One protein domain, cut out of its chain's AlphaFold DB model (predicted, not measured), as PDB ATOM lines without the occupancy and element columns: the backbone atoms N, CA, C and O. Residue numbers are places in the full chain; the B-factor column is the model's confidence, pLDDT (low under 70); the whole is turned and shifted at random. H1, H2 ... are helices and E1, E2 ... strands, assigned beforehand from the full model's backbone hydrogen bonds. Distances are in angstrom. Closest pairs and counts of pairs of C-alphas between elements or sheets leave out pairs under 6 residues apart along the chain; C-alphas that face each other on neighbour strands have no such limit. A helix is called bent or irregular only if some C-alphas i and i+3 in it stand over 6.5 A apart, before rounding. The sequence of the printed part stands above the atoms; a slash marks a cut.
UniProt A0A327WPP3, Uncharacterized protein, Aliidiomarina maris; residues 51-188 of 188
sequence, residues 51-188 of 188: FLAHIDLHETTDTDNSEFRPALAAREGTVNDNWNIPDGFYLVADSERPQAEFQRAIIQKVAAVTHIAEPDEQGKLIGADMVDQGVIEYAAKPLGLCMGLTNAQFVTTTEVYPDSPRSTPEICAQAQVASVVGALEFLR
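This is residues 51 to 188 of the 188 residues of an uncharacterized protein of Aliidiomarina maris (UniProt A0A327WPP3). A strongly twisted four-stranded sheet has H2 and H4 packed over one face, while H1 lies off to one side, away from the sheet and the other helices. The printed part has 138 residues, in the order E1 H1 E2 H2 E3 H3 E4 H4; the mixed sheet runs E1 E4 E2 E3. The class is mixed, helices and strands; the whole is compact, with a radius of gyration of the C-alphas of 14.8 A and spans of 47 by 35 by 26 A.

E1, residues 53 to 59, begins at C-alpha 53 (102.594, 95.079, 161.676) and is 19.6 A long. H1, residues 62 to 76, is 21.0 A long and irregular: C-alphas 66 and 69 are 7.2 A apart. E2 is residues 90 to 94, H2 residues 100 to 110 with 15.3 A, E3 residues 135 to 138 and H3 residues 140 to 143. E4, residues 154 to 160, is 19.3 A long. H4, residues 169 to 186, is 26.0 A long and ends at C-alpha 186 (109.310, 103.300, 160.511).

E1 and E4 are parallel, with N 56 and O 156 2.9 A apart. E4 and E2 are antiparallel, with N 92 and O 157 at 2.8 A. E2 and E3 are parallel, with N 93 and O 136 at 2.8 A; E2, H2 and E3 form a strand-helix-strand unit, two parallel neighbour strands with a helix between, its crossover right-handed. H4 lies over E1 and E4 at a height over the sheet of 9.8 A, and H2 over E4 and E2 at 9.4 A: two layers, helices on one face of a sheet. H2 and H4 touch at a steep tilt of 40 degrees, opposite ways; their closest C-alphas, of Ile 106 and Gly 182, are 4.6 A apart. H3 only grazes the sheet with residues 140 to 141. H1 is not on the sheet and touches no helix. Every O i to N i+4 pair is within hydrogen-bond range in H2 and H4, 8 of 11 in H1; H3 is too short for one.

The farthest C-alphas, of Gly 77 and Arg 188, are 48.0 A apart. The printed part has no cut; the links H1 to E2 and H2 to E3 are long. No printed residue is under 70 in pLDDT.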
ATOM      1  N   PHE A  51      96.303  93.874 164.245       97.06
ATOM      2  CA  PHE A  51      97.742  94.067 164.116       97.06
ATOM      3  C   PHE A  51      98.031  95.177 163.108       97.06
ATOM      4  O   PHE A  51      97.518  95.147 161.997       97.06
ATOM      5  N   LEU A  52      98.901  96.124 163.462       97.81
ATOM      6  CA  LEU A  52      99.432  97.092 162.498       97.81
ATOM      7  C   LEU A  52     100.561  96.478 161.657       97.81
ATOM      8  O   LEU A  52     100.610  96.687 160.445       97.81
ATOM      9  N   ALA A  53     101.436  95.701 162.303       98.38
ATOM     10  CA  ALA A  53     102.594  95.079 161.676       98.38
ATOM     11  C   ALA A  53     102.820  93.626 162.125       98.38
ATOM     12  O   ALA A  53     102.504  93.274 163.265       98.38
ATOM     13  N   HIS A  54     103.396  92.813 161.237       98.56
ATOM     14  CA  HIS A  54     103.806  91.426 161.472       98.56
ATOM     15  C   HIS A  54     105.179  91.189 160.832       98.56
ATOM     16  O   HIS A  54     105.316  91.248 159.613       98.56
ATOM     17  N   ILE A  55     106.189  90.919 161.657       98.81
ATOM     18  CA  ILE A  55     107.544  90.582 161.207       98.81
ATOM     19  C   ILE A  55     107.799  89.120 161.565       98.81
ATOM     20  O   ILE A  55     107.768  88.766 162.745       98.81
ATOM     21  N   ASP A  56     107.998  88.292 160.549       98.88
ATOM     22  CA  ASP A  56     108.225  86.854 160.663       98.88
ATOM     23  C   ASP A  56     109.715  86.557 160.446       98.88
ATOM     24  O   ASP A  56     110.287  86.951 159.429       98.88
ATOM     25  N   LEU A  57     110.372  85.944 161.433       98.88
ATOM     26  CA  LEU A  57     111.834  85.833 161.451       98.88
ATOM     27  C   LEU A  57     112.281  84.484 160.891       98.88
ATOM     28  O   LEU A  57     112.057  83.451 161.520       98.88
ATOM     29  N   HIS A  58     112.922  84.507 159.727       98.88
ATOM     30  CA  HIS A  58     113.424  83.330 159.022       98.88
ATOM     31  C   HIS A  58     114.911  83.449 158.661       98.88
ATOM     32  O   HIS A  58     115.543  84.507 158.776       98.88
ATOM     33  N   GLU A  59     115.463  82.315 158.245       98.38
ATOM     34  CA  GLU A  59     116.787  82.179 157.669       98.38
ATOM     35  C   GLU A  59     116.742  81.237 156.468       98.38
ATOM     36  O   GLU A  59     115.978  80.267 156.451       98.38
ATOM     37  N   THR A  60     117.599  81.520 155.494       98.06
ATOM     38  CA  THR A  60     117.872  80.649 154.354       98.06
ATOM     39  C   THR A  60     119.255  80.058 154.563       98.06
ATOM     40  O   THR A  60     120.189  80.793 154.865       98.06
ATOM     41  N   THR A  61     119.403  78.745 154.410       97.81
ATOM     42  CA  THR A  61     120.658  78.037 154.726       97.81
ATOM     43  C   THR A  61     121.146  77.190 153.559       97.81
ATOM     44  O   THR A  61     120.380  76.833 152.661       97.81
ATOM     45  N   ASP A  62     122.405  76.762 153.607       98.06
ATOM     46  CA  ASP A  62     122.940  75.758 152.683       98.06
ATOM     47  C   ASP A  62     122.117  74.455 152.743       98.06
ATOM     48  O   ASP A  62     121.936  73.764 151.731       98.06
ATOM     49  N   THR A  63     121.533  74.150 153.911       97.69
ATOM     50  CA  THR A  63     120.694  72.961 154.114       97.69
ATOM     51  C   THR A  63     119.337  73.016 153.416       97.69
ATOM     52  O   THR A  63     118.766  71.960 153.132       97.69
ATOM     53  N   ASP A  64     118.855  74.194 153.000       96.56
ATOM     54  CA  ASP A  64     117.708  74.261 152.087       96.56
ATOM     55  C   ASP A  64     118.018  73.534 150.774       96.56
ATOM     56  O   ASP A  64     117.172  72.803 150.259       96.56
ATOM     57  N   ASN A  65     119.240  73.675 150.251       96.38
ATOM     58  CA  ASN A  65     119.669  73.028 149.012       96.38
ATOM     59  C   ASN A  65     120.164  71.594 149.201       96.38
ATOM     60  O   ASN A  65     119.990  70.779 148.289       96.38
ATOM     61  N   SER A  66     120.815  71.285 150.326       96.62
ATOM     62  CA  SER A  66     121.385  69.953 150.546       96.62
ATOM     63  C   SER A  66     120.386  68.945 151.113       96.62
ATOM     64  O   SER A  66     120.551  67.755 150.863       96.62
ATOM     65  N   GLU A  67     119.369  69.400 151.854       97.50
ATOM     66  CA  GLU A  67     118.454  68.537 152.612       97.50
ATOM     67  C   GLU A  67     116.982  68.824 152.280       97.50
ATOM     68  O   GLU A  67     116.279  67.964 151.742       97.50
ATOM     69  N   PHE A  68     116.497  70.045 152.536       97.06
ATOM     70  CA  PHE A  68     115.051  70.294 152.583       97.06
ATOM     71  C   PHE A  68     114.369  70.349 151.210       97.06
ATOM     72  O   PHE A  68     113.270  69.811 151.054       97.06
ATOM     73  N   ARG A  69     114.986  70.960 150.191       95.38
ATOM     74  CA  ARG A  69     114.436  70.965 148.820       95.38
ATOM     75  C   ARG A  69     114.482  69.586 148.159       95.38
ATOM     76  O   ARG A  69     113.446  69.182 147.624       95.38
ATOM     77  N   PRO A  70     115.592  68.819 148.231       96.88
ATOM     78  CA  PRO A  70     115.589  67.427 147.791       96.88
ATOM     79  C   PRO A  70     114.511  66.590 148.484       96.88
ATOM     80  O   PRO A  70     113.768  65.873 147.810       96.88
ATOM     81  N   ALA A  71     114.370  66.719 149.809       97.31
ATOM     82  CA  ALA A  71     113.332  66.020 150.558       97.31
ATOM     83  C   ALA A  71     111.928  66.416 150.076       97.31
ATOM     84  O   ALA A  71     111.064  65.548 149.924       97.31
ATOM     85  N   LEU A  72     111.684  67.708 149.805       96.50
ATOM     86  CA  LEU A  72     110.399  68.195 149.291       96.50
ATOM     87  C   LEU A  72     110.066  67.561 147.945       96.50
ATOM     88  O   LEU A  72     108.966  67.043 147.772       96.50
ATOM     89  N   ALA A  73     111.019  67.567 147.017       96.69
ATOM     90  CA  ALA A  73     110.829  66.976 145.701       96.69
ATOM     91  C   ALA A  73     110.564  65.466 145.790       96.69
ATOM     92  O   ALA A  73     109.643  64.963 145.150       96.69
ATOM     93  N   ALA A  74     111.292  64.747 146.652       97.38
ATOM     94  CA  ALA A  74     111.054  63.325 146.890       97.38
ATOM     95  C   ALA A  74     109.654  63.055 147.470       97.38
ATOM     96  O   ALA A  74     108.979  62.122 147.035       97.38
ATOM     97  N   ARG A  75     109.195  63.889 148.416       96.62
ATOM     98  CA  ARG A  75     107.853  63.805 149.017       96.62
ATOM     99  C   ARG A  75     106.743  64.037 147.988       96.62
ATOM    100  O   ARG A  75     105.735  63.340 148.030       96.62
ATOM    101  N   GLU A  76     106.933  64.985 147.073       96.06
ATOM    102  CA  GLU A  76     105.958  65.345 146.029       96.06
ATOM    103  C   GLU A  76     106.091  64.499 144.746       96.06
ATOM    104  O   GLU A  76     105.261  64.597 143.843       96.06
ATOM    105  N   GLY A  77     107.122  63.656 144.642       96.81
ATOM    106  CA  GLY A  77     107.400  62.873 143.437       96.81
ATOM    107  C   GLY A  77     107.827  63.730 142.239       96.81
ATOM    108  O   GLY A  77     107.534  63.376 141.097       96.81
ATOM    109  N   THR A  78     108.498  64.856 142.487       96.38
ATOM    110  CA  THR A  78     108.985  65.791 141.464       96.38
ATOM    111  C   THR A  78     110.512  65.787 141.371       96.38
ATOM    112  O   THR A  78     111.211  65.177 142.179       96.38
ATOM    113  N   VAL A  79     111.046  66.461 140.350       94.12
ATOM    114  CA  VAL A  79     112.487  66.719 140.229       94.12
ATOM    115  C   VAL A  79     112.836  67.960 141.048       94.12
ATOM    116  O   VAL A  79     112.073  68.926 141.060       94.12
ATOM    117  N   ASN A  80     113.974  67.917 141.741       91.62
ATOM    118  CA  ASN A  80     114.536  69.081 142.412       91.62
ATOM    119  C   ASN A  80     115.544  69.785 141.498       91.62
ATOM    120  O   ASN A  80     116.545  69.172 141.125       91.62
ATOM    121  N   ASP A  81     115.318  71.070 141.242       86.75
ATOM    122  CA  ASP A  81     116.299  71.974 140.650       86.75
ATOM    123  C   ASP A  81     116.701  72.998 141.716       86.75
ATOM    124  O   ASP A  81     115.865  73.744 142.233       86.75
ATOM    125  N   ASN A  82     117.982  73.014 142.086       85.75
ATOM    126  CA  ASN A  82     118.470  73.944 143.098       85.75
ATOM    127  C   ASN A  82     118.614  75.354 142.521       85.75
ATOM    128  O   ASN A  82     119.160  75.554 141.436       85.75
ATOM    129  N   TRP A  83     118.196  76.332 143.315       86.00
ATOM    130  CA  TRP A  83     118.514  77.741 143.104       86.00
ATOM    131  C   TRP A  83     119.827  78.087 143.794       86.00
ATOM    132  O   TRP A  83     120.235  77.396 144.734       86.00
ATOM    133  N   ASN A  84     120.449  79.193 143.394       90.88
ATOM    134  CA  ASN A  84     121.540  79.753 144.179       90.88
ATOM    135  C   ASN A  84     121.031  80.171 145.573       90.88
ATOM    136  O   ASN A  84     119.922  80.704 145.687       90.88
ATOM    137  N   ILE A  85     121.820  79.912 146.620       96.19
ATOM    138  CA  ILE A  85     121.553  80.462 147.956       96.19
ATOM    139  C   ILE A  85     122.044  81.916 147.952       96.19
ATOM    140  O   ILE A  85     123.209  82.141 147.618       96.19
ATOM    141  N   PRO A  86     121.191  82.911 148.256       97.19
ATOM    142  CA  PRO A  86     121.631  84.300 148.289       97.19
ATOM    143  C   PRO A  86     122.657  84.540 149.406       97.19
ATOM    144  O   PRO A  86     122.366  84.287 150.573       97.19
ATOM    145  N   ASP A  87     123.843  85.060 149.070       98.06
ATOM    146  CA  ASP A  87     124.856  85.407 150.076       98.06
ATOM    147  C   ASP A  87     124.535  86.755 150.736       98.06
ATOM    148  O   ASP A  87     125.020  87.805 150.308       98.06
ATOM    149  N   GLY A  88     123.711  86.727 151.782       98.56
ATOM    150  CA  GLY A  88     123.414  87.886 152.622       98.56
ATOM    151  C   GLY A  88     121.978  87.916 153.127       98.56
ATOM    152  O   GLY A  88     121.185  87.015 152.872       98.56
ATOM    153  N   PHE A  89     121.647  88.976 153.857       98.88
ATOM    154  CA  PHE A  89     120.287  89.213 154.331       98.88
ATOM    155  C   PHE A  89     119.369  89.684 153.202       98.88
ATOM    156  O   PHE A  89     119.762  90.537 152.403       98.88
ATOM    157  N   TYR A  90     118.123  89.222 153.186       98.88
ATOM    158  CA  TYR A  90     117.075  89.789 152.340       98.88
ATOM    159  C   TYR A  90     115.697  89.717 153.013       98.88
ATOM    160  O   TYR A  90     115.540  89.164 154.101       98.88
ATOM    161  N   LEU A  91     114.697  90.327 152.382       98.94
ATOM    162  CA  LEU A  91     113.305  90.325 152.820       98.94
ATOM    163  C   LEU A  91     112.398  89.689 151.773       98.94
ATOM    164  O   LEU A  91     112.600  89.841 150.566       98.94
ATOM    165  N   VAL A  92     111.337  89.064 152.263       98.88
ATOM    166  CA  VAL A  92     110.179  88.659 151.476       98.88
ATOM    167  C   VAL A  92     109.005  89.546 151.869       98.88
ATOM    168  O   VAL A  92     108.502  89.489 152.993       98.88
ATOM    169  N   ALA A  93     108.569  90.384 150.936       98.75
ATOM    170  CA  ALA A  93     107.376  91.204 151.062       98.75
ATOM    171  C   ALA A  93     106.134  90.464 150.536       98.75
ATOM    172  O   ALA A  93     106.220  89.518 149.750       98.75
ATOM    173  N   ASP A  94     104.953  90.892 150.984       98.56
ATOM    174  CA  ASP A  94     103.683  90.371 150.477       98.56
ATOM    175  C   ASP A  94     103.311  91.120 149.199       98.56
ATOM    176  O   ASP A  94     103.065  92.325 149.254       98.56
ATOM    177  N   SER A  95     103.218  90.429 148.066       98.06
ATOM    178  CA  SER A  95     102.904  91.060 146.775       98.06
ATOM    179  C   SER A  95     101.554  91.793 146.764       98.06
ATOM    180  O   SER A  95     101.335  92.691 145.956       98.06
ATOM    181  N   GLU A  96     100.615  91.424 147.646       97.06
ATOM    182  CA  GLU A  96      99.309  92.098 147.745       97.06
ATOM    183  C   GLU A  96      99.360  93.397 148.574       97.06
ATOM    184  O   GLU A  96      98.466  94.241 148.478       97.06
ATOM    185  N   ARG A  97     100.405  93.577 149.388       96.38
ATOM    186  CA  ARG A  97     100.631  94.742 150.261       96.38
ATOM    187  C   ARG A  97     102.140  94.951 150.476       96.38
ATOM    188  O   ARG A  97     102.622  94.834 151.601       96.38
ATOM    189  N   PRO A  98     102.896  95.291 149.418       96.56
ATOM    190  CA  PRO A  98     104.360  95.200 149.435       96.56
ATOM    191  C   PRO A  98     105.026  96.189 150.398       96.56
ATOM    192  O   PRO A  98     106.051  95.877 150.999       96.56
ATOM    193  N   GLN A  99     104.423  97.371 150.585       98.50
ATOM    194  CA  GLN A  99     104.920  98.436 151.467       98.50
ATOM    195  C   GLN A  99     106.420  98.729 151.244       98.50
ATOM    196  O   GLN A  99     107.224  98.642 152.167       98.50
ATOM    197  N   ALA A 100     106.817  99.079 150.015       98.44
ATOM    198  CA  ALA A 100     108.231  99.192 149.632       98.44
ATOM    199  C   ALA A 100     109.073 100.107 150.547       98.44
ATOM    200  O   ALA A 100     110.209  99.776 150.871       98.44
ATOM    201  N   GLU A 101     108.532 101.237 151.015       98.69
ATOM    202  CA  GLU A 101     109.250 102.132 151.940       98.69
ATOM    203  C   GLU A 101     109.512 101.487 153.308       98.69
ATOM    204  O   GLU A 101     110.586 101.675 153.878       98.69
ATOM    205  N   PHE A 102     108.576 100.668 153.794       98.88
ATOM    206  CA  PHE A 102     108.747  99.879 155.013       98.88
ATOM    207  C   PHE A 102     109.851  98.829 154.836       98.88
ATOM    208  O   PHE A 102     110.740  98.738 155.680       98.88
ATOM    209  N   GLN A 103     109.865  98.104 153.708       98.88
ATOM    210  CA  GLN A 103     110.928  97.131 153.416       98.88
ATOM    211  C   GLN A 103     112.300  97.817 153.321       98.88
ATOM    212  O   GLN A 103     113.266  97.364 153.932       98.88
ATOM    213  N   ARG A 104     112.387  98.963 152.628       98.81
ATOM    214  CA  ARG A 104     113.625  99.756 152.527       98.81
ATOM    215  C   ARG A 104     114.128 100.225 153.887       98.81
ATOM    216  O   ARG A 104     115.330 100.169 154.124       98.81
ATOM    217  N   ALA A 105     113.243 100.676 154.774       98.75
ATOM    218  CA  ALA A 105     113.633 101.108 156.115       98.75
ATOM    219  C   ALA A 105     114.262  99.955 156.918       98.75
ATOM    220  O   ALA A 105     115.280 100.141 157.589       98.75
ATOM    221  N   ILE A 106     113.706  98.748 156.791       98.88
ATOM    222  CA  ILE A 106     114.253  97.532 157.401       98.88
ATOM    223  C   ILE A 106     115.613  97.185 156.787       98.88
ATOM    224  O   ILE A 106     116.581  97.026 157.530       98.88
ATOM    225  N   ILE A 107     115.720  97.141 155.454       98.88
ATOM    226  CA  ILE A 107     116.983  96.872 154.748       98.88
ATOM    227  C   ILE A 107     118.070  97.863 155.167       98.88
ATOM    228  O   ILE A 107     119.170  97.446 155.517       98.88
ATOM    229  N   GLN A 108     117.770  99.162 155.214       98.69
ATOM    230  CA  GLN A 108     118.723 100.194 155.634       98.69
ATOM    231  C   GLN A 108     119.230  99.970 157.062       98.69
ATOM    232  O   GLN A 108     120.416 100.157 157.332       98.69
ATOM    233  N   LYS A 109     118.347  99.551 157.978       98.75
ATOM    234  CA  LYS A 109     118.728  99.257 159.362       98.75
ATOM    235  C   LYS A 109     119.619  98.019 159.453       98.75
ATOM    236  O   LYS A 109     120.604  98.033 160.188       98.75
ATOM    237  N   VAL A 110     119.290  96.970 158.700       98.88
ATOM    238  CA  VAL A 110     120.029  95.699 158.702       98.88
ATOM    239  C   VAL A 110     121.372  95.814 157.977       98.88
ATOM    240  O   VAL A 110     122.351  95.227 158.432       98.88
ATOM    241  N   ALA A 111     121.466  96.636 156.928       98.62
ATOM    242  CA  ALA A 111     122.699  96.882 156.173       98.62
ATOM    243  C   ALA A 111     123.832  97.489 157.025       98.62
ATOM    244  O   ALA A 111     125.003  97.411 156.659       98.62
ATOM    245  N   ALA A 112     123.501  98.094 158.173       98.19
ATOM    246  CA  ALA A 112     124.483  98.568 159.147       98.19
ATOM    247  C   ALA A 112     125.068  97.445 160.030       98.19
ATOM    248  O   ALA A 112     126.027  97.686 160.763       98.19
ATOM    249  N   VAL A 113     124.483  96.242 159.989       98.19
ATOM    250  CA  VAL A 113     124.827  95.087 160.836       98.19
ATOM    251  C   VAL A 113     125.425  93.948 160.014       98.19
ATOM    252  O   VAL A 113     126.425  93.362 160.418       98.19
ATOM    253  N   THR A 114     124.828  93.637 158.865       98.62
ATOM    254  CA  THR A 114     125.277  92.568 157.967       98.62
ATOM    255  C   THR A 114     125.119  92.985 156.507       98.62
ATOM    256  O   THR A 114     124.473  93.989 156.203       98.62
ATOM    257  N   HIS A 115     125.729  92.242 155.586       98.50
ATOM    258  CA  HIS A 115     125.575  92.498 154.157       98.50
ATOM    259  C   HIS A 115     124.208  92.056 153.641       98.50
ATOM    260  O   HIS A 115     123.651  91.050 154.077       98.50
ATOM    261  N   ILE A 116     123.684  92.830 152.693       98.81
ATOM    262  CA  ILE A 116     122.442  92.533 151.981       98.81
ATOM    263  C   ILE A 116     122.770  91.623 150.798       98.81
ATOM    264  O   ILE A 116     123.814  91.797 150.166       98.81
ATOM    265  N   ALA A 117     121.908  90.645 150.532       98.50
ATOM    266  CA  ALA A 117     122.094  89.719 149.426       98.50
ATOM    267  C   ALA A 117     121.995  90.443 148.077       98.50
ATOM    268  O   ALA A 117     121.070  91.221 147.838       98.50
ATOM    269  N   GLU A 118     122.933  90.133 147.188       98.12
ATOM    270  CA  GLU A 118     122.895  90.539 145.784       98.12
ATOM    271  C   GLU A 118     122.205  89.450 144.944       98.12
ATOM    272  O   GLU A 118     122.286  88.264 145.289       98.12
ATOM    273  N   PRO A 119     121.518  89.819 143.851       97.25
ATOM    274  CA  PRO A 119     120.833  88.854 143.005       97.25
ATOM    275  C   PRO A 119     121.817  87.981 142.219       97.25
ATOM    276  O   PRO A 119     122.969  88.351 141.980       97.25
ATOM    277  N   ASP A 120     121.335  86.830 141.757       96.12
ATOM    278  CA  ASP A 120     122.051  86.003 140.790       96.12
ATOM    279  C   ASP A 120     122.112  86.649 139.386       96.12
ATOM    280  O   ASP A 120     121.599  87.744 139.140       96.12
ATOM    281  N   GLU A 121     122.731  85.953 138.425       95.81
ATOM    282  CA  GLU A 121     122.876  86.421 137.034       95.81
ATOM    283  C   GLU A 121     121.535  86.691 136.322       95.81
ATOM    284  O   GLU A 121     121.509  87.353 135.283       95.81
ATOM    285  N   GLN A 122     120.423  86.184 136.861       95.50
ATOM    286  CA  GLN A 122     119.073  86.370 136.332       95.50
ATOM    287  C   GLN A 122     118.316  87.489 137.060       95.50
ATOM    288  O   GLN A 122     117.150  87.726 136.748       95.50
ATOM    289  N   GLY A 123     118.955  88.192 138.001       97.00
ATOM    290  CA  GLY A 123     118.312  89.240 138.791       97.00
ATOM    291  C   GLY A 123     117.449  88.694 139.930       97.00
ATOM    292  O   GLY A 123     116.545  89.394 140.390       97.00
ATOM    293  N   LYS A 124     117.689  87.452 140.373       97.62
ATOM    294  CA  LYS A 124     116.825  86.752 141.327       97.62
ATOM    295  C   LYS A 124     117.489  86.521 142.675       97.62
ATOM    296  O   LYS A 124     118.690  86.282 142.763       97.62
ATOM    297  N   LEU A 125     116.669  86.498 143.722       97.25
ATOM    298  CA  LEU A 125     117.003  85.895 145.008       97.25
ATOM    299  C   LEU A 125     116.127  84.658 145.154       97.25
ATOM    300  O   LEU A 125     114.907  84.735 145.019       97.25
ATOM    301  N   ILE A 126     116.749  83.500 145.372       93.50
ATOM    302  CA  ILE A 126     116.055  82.235 145.642       93.50
ATOM    303  C   ILE A 126     114.988  81.845 144.587       93.50
ATOM    304  O   ILE A 126     113.997  81.177 144.878       93.50
ATOM    305  N   GLY A 127     115.198  82.261 143.333       93.56
ATOM    306  CA  GLY A 127     114.297  82.021 142.200       93.56
ATOM    307  C   GLY A 127     113.197  83.063 141.981       93.56
ATOM    308  O   GLY A 127     112.514  83.015 140.952       93.56
ATOM    309  N   ALA A 128     113.061  84.031 142.887       96.62
ATOM    310  CA  ALA A 128     112.149  85.162 142.768       96.62
ATOM    311  C   ALA A 128     112.879  86.417 142.279       96.62
ATOM    312  O   ALA A 128     114.019  86.661 142.669       96.62
ATOM    313  N   ASP A 129     112.220  87.213 141.440       97.88
ATOM    314  CA  ASP A 129     112.792  88.460 140.927       97.88
ATOM    315  C   ASP A 129     112.979  89.465 142.069       97.88
ATOM    316  O   ASP A 129     112.071  89.687 142.875       97.88
ATOM    317  N   MET A 130     114.163  90.073 142.138       98.25
ATOM    318  CA  MET A 130     114.448  91.123 143.108       98.25
ATOM    319  C   MET A 130     113.729  92.414 142.695       98.25
ATOM    320  O   MET A 130     114.036  93.002 141.656       98.25
ATOM    321  N   VAL A 131     112.765  92.856 143.505       98.12
ATOM    322  CA  VAL A 131     111.934  94.044 143.228       98.12
ATOM    323  C   VAL A 131     112.551  95.337 143.767       98.12
ATOM    324  O   VAL A 131     112.241  96.428 143.288       98.12
ATOM    325  N   ASP A 132     113.438  95.213 144.753       98.12
ATOM    326  CA  ASP A 132     114.244  96.282 145.340       98.12
ATOM    327  C   ASP A 132     115.502  95.675 145.976       98.12
ATOM    328  O   ASP A 132     115.574  94.459 146.132       98.12
ATOM    329  N   GLN A 133     116.484  96.485 146.371       98.19
ATOM    330  CA  GLN A 133     117.729  95.988 146.963       98.19
ATOM    331  C   GLN A 133     117.450  95.063 148.162       98.19
ATOM    332  O   GLN A 133     117.006  95.517 149.217       98.19
ATOM    333  N   GLY A 134     117.735  93.768 147.996       98.50
ATOM    334  CA  GLY A 134     117.497  92.750 149.018       98.50
ATOM    335  C   GLY A 134     116.020  92.467 149.305       98.50
ATOM    336  O   GLY A 134     115.708  92.032 150.407       98.50
ATOM    337  N   VAL A 135     115.100  92.731 148.372       98.81
ATOM    338  CA  VAL A 135     113.662  92.482 148.556       98.81
ATOM    339  C   VAL A 135     113.108  91.669 147.389       98.81
ATOM    340  O   VAL A 135     113.250  92.053 146.228       98.81
ATOM    341  N   ILE A 136     112.427  90.571 147.712       98.75
ATOM    342  CA  ILE A 136     111.566  89.809 146.797       98.75
ATOM    343  C   ILE A 136     110.123  89.826 147.294       98.75
ATOM    344  O   ILE A 136     109.847  90.240 148.420       98.75
ATOM    345  N   GLU A 137     109.197  89.338 146.474       98.56
ATOM    346  CA  GLU A 137     107.778  89.284 146.817       98.56
ATOM    347  C   GLU A 137     107.187  87.889 146.626       98.56
ATOM    348  O   GLU A 137     107.445  87.221 145.626       98.56
ATOM    349  N   TYR A 138     106.324  87.489 147.562       98.25
ATOM    350  CA  TYR A 138     105.466  86.313 147.445       98.25
ATOM    351  C   TYR A 138     104.012  86.661 147.769       98.25
ATOM    352  O   TYR A 138     103.729  87.515 148.606       98.25
ATOM    353  N   ALA A 139     103.076  85.938 147.149       97.56
ATOM    354  CA  ALA A 139     101.659  86.016 147.487       97.56
ATOM    355  C   ALA A 139     101.410  85.295 148.823       97.56
ATOM    356  O   ALA A 139     101.080  84.104 148.857       97.56
ATOM    357  N   ALA A 140     101.621  86.002 149.935       97.44
ATOM    358  CA  ALA A 140     101.789  85.385 151.246       97.44
ATOM    359  C   ALA A 140     100.566  84.584 151.700       97.44
ATOM    360  O   ALA A 140     100.677  83.409 152.061       97.44
ATOM    361  N   LYS A 141      99.381  85.203 151.656       96.19
ATOM    362  CA  LYS A 141      98.133  84.575 152.103       96.19
ATOM    363  C   LYS A 141      97.710  83.404 151.202       96.19
ATOM    364  O   LYS A 141      97.430  82.339 151.753       96.19
ATOM    365  N   PRO A 142      97.734  83.515 149.855       96.69
ATOM    366  CA  PRO A 142      97.504  82.365 148.973       96.69
ATOM    367  C   PRO A 142      98.460  81.186 149.208       96.69
ATOM    368  O   PRO A 142      98.038  80.031 149.146       96.69
ATOM    369  N   LEU A 143      99.732  81.460 149.516       97.25
ATOM    370  CA  LEU A 143     100.741  80.430 149.788       97.25
ATOM    371  C   LEU A 143     100.684  79.867 151.219       97.25
ATOM    372  O   LEU A 143     101.359  78.878 151.513       97.25
ATOM    373  N   GLY A 144      99.873  80.455 152.104       98.06
ATOM    374  CA  GLY A 144      99.766  80.047 153.505       98.06
ATOM    375  C   GLY A 144     101.023  80.348 154.326       98.06
ATOM    376  O   GLY A 144     101.355  79.559 155.214       98.06
ATOM    377  N   LEU A 145     101.723  81.443 154.009       98.50
ATOM    378  CA  LEU A 145     102.883  81.927 154.766       98.50
ATOM    379  C   LEU A 145     102.447  82.589 156.084       98.50
ATOM    380  O   LEU A 145     101.375  83.194 156.155       98.50
ATOM    381  N   CYS A 146     103.307  82.543 157.099       98.56
ATOM    382  CA  CYS A 146     103.101  83.126 158.426       98.56
ATOM    383  C   CYS A 146     102.850  84.635 158.350       98.56
ATOM    384  O   CYS A 146     101.855  85.116 158.886       98.56
ATOM    385  N   MET A 147     103.643  85.376 157.568       97.88
ATOM    386  CA  MET A 147     103.405  86.807 157.322       97.88
ATOM    387  C   MET A 147     102.003  87.106 156.730       97.88
ATOM    388  O   MET A 147     101.473  88.206 156.884       97.88
ATOM    389  N   GLY A 148     101.365  86.118 156.087       97.12
ATOM    390  CA  GLY A 148     100.004  86.187 155.541       97.12
ATOM    391  C   GLY A 148      98.885  85.912 156.558       97.12
ATOM    392  O   GLY A 148      97.719  86.167 156.253       97.12
ATOM    393  N   LEU A 149      99.221  85.427 157.760       96.44
ATOM    394  CA  LEU A 149      98.287  85.039 158.824       96.44
ATOM    395  C   LEU A 149      97.372  86.186 159.266       96.44
ATOM    396  O   LEU A 149      96.170  86.008 159.452       96.44
ATOM    397  N   THR A 150      97.952  87.367 159.464       96.38
ATOM    398  CA  THR A 150      97.248  88.535 160.007       96.38
ATOM    399  C   THR A 150      96.825  89.501 158.906       96.38
ATOM    400  O   THR A 150      97.480  89.616 157.867       96.38
ATOM    401  N   ASN A 151      95.803  90.313 159.177       95.25
ATOM    402  CA  ASN A 151      95.408  91.427 158.306       95.25
ATOM    403  C   ASN A 151      96.275  92.689 158.506       95.25
ATOM    404  O   ASN A 151      95.848  93.783 158.151       95.25
ATOM    405  N   ALA A 152      97.482  92.546 159.067       97.62
ATOM    406  CA  ALA A 152      98.397  93.660 159.285       97.62
ATOM    407  C   ALA A 152      98.719  94.409 157.988       97.62
ATOM    408  O   ALA A 152      98.870  93.799 156.928       97.62
ATOM    409  N   GLN A 153      98.820  95.734 158.073       97.94
ATOM    410  CA  GLN A 153      99.162  96.567 156.920       97.94
ATOM    411  C   GLN A 153     100.627  96.374 156.513       97.94
ATOM    412  O   GLN A 153     100.927  96.345 155.321       97.94
ATOM    413  N   PHE A 154     101.519  96.238 157.496       98.75
ATOM    414  CA  PHE A 154     102.961  96.130 157.290       98.75
ATOM    415  C   PHE A 154     103.440  94.723 157.624       98.75
ATOM    416  O   PHE A 154     103.445  94.320 158.785       98.75
ATOM    417  N   VAL A 155     103.825  93.957 156.608       98.81
ATOM    418  CA  VAL A 155     104.256  92.569 156.787       98.81
ATOM    419  C   VAL A 155     105.584  92.314 156.090       98.81
ATOM    420  O   VAL A 155     105.865  92.895 155.041       98.81
ATOM    421  N   THR A 156     106.410  91.458 156.679       98.88
ATOM    422  CA  THR A 156     107.661  91.002 156.067       98.88
ATOM    423  C   THR A 156     108.076  89.663 156.665       98.88
ATOM    424  O   THR A 156     107.832  89.422 157.852       98.88
ATOM    425  N   THR A 157     108.709  88.818 155.858       98.94
ATOM    426  CA  THR A 157     109.519  87.700 156.344       98.94
ATOM    427  C   THR A 157     110.986  88.050 156.117       98.94
ATOM    428  O   THR A 157     111.377  88.431 155.015       98.94
ATOM    429  N   THR A 158     111.801  87.968 157.163       98.94
ATOM    430  CA  THR A 158     113.245  88.207 157.072       98.94
ATOM    431  C   THR A 158     113.964  86.943 156.639       98.94
ATOM    432  O   THR A 158     113.577  85.873 157.076       98.94
ATOM    433  N   GLU A 159     115.076  87.047 155.931       98.75
ATOM    434  CA  GLU A 159     115.883  85.886 155.558       98.75
ATOM    435  C   GLU A 159     117.358  86.206 155.828       98.75
ATOM    436  O   GLU A 159     118.017  86.882 155.038       98.75
ATOM    437  N   VAL A 160     117.880  85.779 156.986       98.62
ATOM    438  CA  VAL A 160     119.331  85.820 157.260       98.62
ATOM    439  C   VAL A 160     120.032  84.647 156.570       98.62
ATOM    440  O   VAL A 160     119.442  83.582 156.424       98.62
ATOM    441  N   TYR A 161     121.305  84.822 156.204       98.62
ATOM    442  CA  TYR A 161     122.156  83.739 155.702       98.62
ATOM    443  C   TYR A 161     123.298  83.442 156.694       98.62
ATOM    444  O   TYR A 161     124.273  84.211 156.755       98.62
ATOM    445  N   PRO A 162     123.181  82.380 157.516       98.19
ATOM    446  CA  PRO A 162     124.151  82.069 158.565       98.19
ATOM    447  C   PRO A 162     125.422  81.387 158.046       98.19
ATOM    448  O   PRO A 162     126.468  81.531 158.677       98.19
ATOM    449  N   ASP A 163     125.363  80.701 156.901       98.31
ATOM    450  CA  ASP A 163     126.479  79.886 156.394       98.31
ATOM    451  C   ASP A 163     127.514  80.698 155.590       98.31
ATOM    452  O   ASP A 163     128.554  80.179 155.178       98.31
ATOM    453  N   SER A 164     127.277  82.004 155.408       98.06
ATOM    454  CA  SER A 164     128.249  82.908 154.788       98.06
ATOM    455  C   SER A 164     129.551  82.943 155.594       98.06
ATOM    456  O   SER A 164     129.512  83.140 156.812       98.06
ATOM    457  N   PRO A 165     130.733  82.938 154.947       97.50
ATOM    458  CA  PRO A 165     132.003  83.168 155.640       97.50
ATOM    459  C   PRO A 165     132.109  84.569 156.272       97.50
ATOM    460  O   PRO A 165     133.064  84.853 156.997       97.50
ATOM    461  N   ARG A 166     131.163  85.467 155.968       96.75
ATOM    462  CA  ARG A 166     131.067  86.831 156.507       96.75
ATOM    463  C   ARG A 166     130.066  86.953 157.661       96.75
ATOM    464  O   ARG A 166     129.997  88.019 158.270       96.75
ATOM    465  N   SER A 167     129.311  85.896 157.948       96.56
ATOM    466  CA  SER A 167     128.308  85.850 159.010       96.56
ATOM    467  C   SER A 167     128.849  85.140 160.254       96.56
ATOM    468  O   SER A 167     129.841  84.414 160.222       96.56
ATOM    469  N   THR A 168     128.187  85.374 161.384       98.38
ATOM    470  CA  THR A 168     128.348  84.615 162.633       98.38
ATOM    471  C   THR A 168     126.972  84.480 163.288       98.38
ATOM    472  O   THR A 168     126.101  85.310 162.997       98.38
ATOM    473  N   PRO A 169     126.754  83.510 164.195       98.38
ATOM    474  CA  PRO A 169     125.487  83.395 164.921       98.38
ATOM    475  C   PRO A 169     125.063  84.706 165.601       98.38
ATOM    476  O   PRO A 169     123.893  85.088 165.564       98.38
ATOM    477  N   GLU A 170     126.019  85.445 166.168       98.56
ATOM    478  CA  GLU A 170     125.776  86.738 166.801       98.56
ATOM    479  C   GLU A 170     125.327  87.803 165.792       98.56
ATOM    480  O   GLU A 170     124.385  88.546 166.073       98.56
ATOM    481  N   ILE A 171     125.958  87.870 164.613       98.38
ATOM    482  CA  ILE A 171     125.567  88.802 163.542       98.38
ATOM    483  C   ILE A 171     124.164  88.466 163.026       98.38
ATOM    484  O   ILE A 171     123.360  89.375 162.838       98.38
ATOM    485  N   CYS A 172     123.835  87.183 162.855       98.69
ATOM    486  CA  CYS A 172     122.497  86.754 162.443       98.69
ATOM    487  C   CYS A 172     121.437  87.186 163.463       98.69
ATOM    488  O   CYS A 172     120.442  87.806 163.090       98.69
ATOM    489  N   ALA A 173     121.674  86.960 164.759       98.69
ATOM    490  CA  ALA A 173     120.765  87.415 165.809       98.69
ATOM    491  C   ALA A 173     120.617  88.950 165.827       98.69
ATOM    492  O   ALA A 173     119.507  89.471 165.967       98.69
ATOM    493  N   GLN A 174     121.715  89.691 165.651       98.81
ATOM    494  CA  GLN A 174     121.684  91.154 165.574       98.81
ATOM    495  C   GLN A 174     120.942  91.657 164.333       98.81
ATOM    496  O   GLN A 174     120.225  92.652 164.438       98.81
ATOM    497  N   ALA A 175     121.069  90.981 163.190       98.81
ATOM    498  CA  ALA A 175     120.333  91.311 161.975       98.81
ATOM    499  C   ALA A 175     118.823  91.181 162.205       98.81
ATOM    500  O   ALA A 175     118.096  92.129 161.923       98.81
ATOM    501  N   GLN A 176     118.366  90.094 162.839       98.88
ATOM    502  CA  GLN A 176     116.949  89.913 163.182       98.88
ATOM    503  C   GLN A 176     116.423  91.009 164.120       98.88
ATOM    504  O   GLN A 176     115.348  91.577 163.909       98.88
ATOM    505  N   VAL A 177     117.204  91.368 165.146       98.81
ATOM    506  CA  VAL A 177     116.861  92.483 166.042       98.81
ATOM    507  C   VAL A 177     116.803  93.802 165.269       98.81
ATOM    508  O   VAL A 177     115.859  94.571 165.448       98.81
ATOM    509  N   ALA A 178     117.774  94.063 164.390       98.88
ATOM    510  CA  ALA A 178     117.794  95.253 163.548       98.88
ATOM    511  C   ALA A 178     116.580  95.308 162.614       98.88
ATOM    512  O   ALA A 178     116.032  96.393 162.424       98.88
ATOM    513  N   SER A 179     116.103  94.165 162.109       98.81
ATOM    514  CA  SER A 179     114.890  94.111 161.295       98.81
ATOM    515  C   SER A 179     113.661  94.561 162.078       98.81
ATOM    516  O   SER A 179     112.928  95.446 161.635       98.81
ATOM    517  N   VAL A 180     113.466  94.011 163.283       98.81
ATOM    518  CA  VAL A 180     112.344  94.385 164.160       98.81
ATOM    519  C   VAL A 180     112.431  95.856 164.570       98.81
ATOM    520  O   VAL A 180     111.426  96.564 164.547       98.81
ATOM    521  N   VAL A 181     113.622  96.349 164.918       98.75
ATOM    522  CA  VAL A 181     113.821  97.760 165.279       98.75
ATOM    523  C   VAL A 181     113.551  98.679 164.088       98.75
ATOM    524  O   VAL A 181     112.837  99.661 164.255       98.75
ATOM    525  N   GLY A 182     114.068  98.361 162.898       98.75
ATOM    526  CA  GLY A 182     113.841  99.149 161.682       98.75
ATOM    527  C   GLY A 182     112.358  99.238 161.327       98.75
ATOM    528  O   GLY A 182     111.852 100.322 161.041       98.75
ATOM    529  N   ALA A 183     111.636  98.122 161.458       98.69
ATOM    530  CA  ALA A 183     110.191  98.081 161.274       98.69
ATOM    531  C   ALA A 183     109.456  98.982 162.282       98.69
ATOM    532  O   ALA A 183     108.595  99.768 161.903       98.69
ATOM    533  N   LEU A 184     109.795  98.895 163.572       98.56
ATOM    534  CA  LEU A 184     109.145  99.692 164.617       98.56
ATOM    535  C   LEU A 184     109.487 101.184 164.536       98.56
ATOM    536  O   LEU A 184     108.645 102.009 164.873       98.56
ATOM    537  N   GLU A 185     110.702 101.541 164.117       98.56
ATOM    538  CA  GLU A 185     111.104 102.934 163.901       98.56
ATOM    539  C   GLU A 185     110.362 103.568 162.722       98.56
ATOM    540  O   GLU A 185     109.969 104.724 162.832       98.56
ATOM    541  N   PHE A 186     110.112 102.820 161.643       98.62
ATOM    542  CA  PHE A 186     109.310 103.300 160.511       98.62
ATOM    543  C   PHE A 186     107.860 103.627 160.903       98.62
ATOM    544  O   PHE A 186     107.249 104.530 160.344       98.62
ATOM    545  N   LEU A 187     107.298 102.880 161.857       97.88
ATOM    546  CA  LEU A 187     105.898 103.004 162.281       97.88
ATOM    547  C   LEU A 187     105.659 104.085 163.348       97.88
ATOM    548  O   LEU A 187     104.520 104.246 163.791       97.88
ATOM    549  N   ARG A 188     106.713 104.762 163.809       92.56
ATOM    550  CA  ARG A 188     106.632 105.851 164.792       92.56
ATOM    551  C   ARG A 188     106.351 107.189 164.129       92.56
ATOM    552  O   ARG A 188     105.560 107.946 164.733       92.56
TER     553      ARG A 188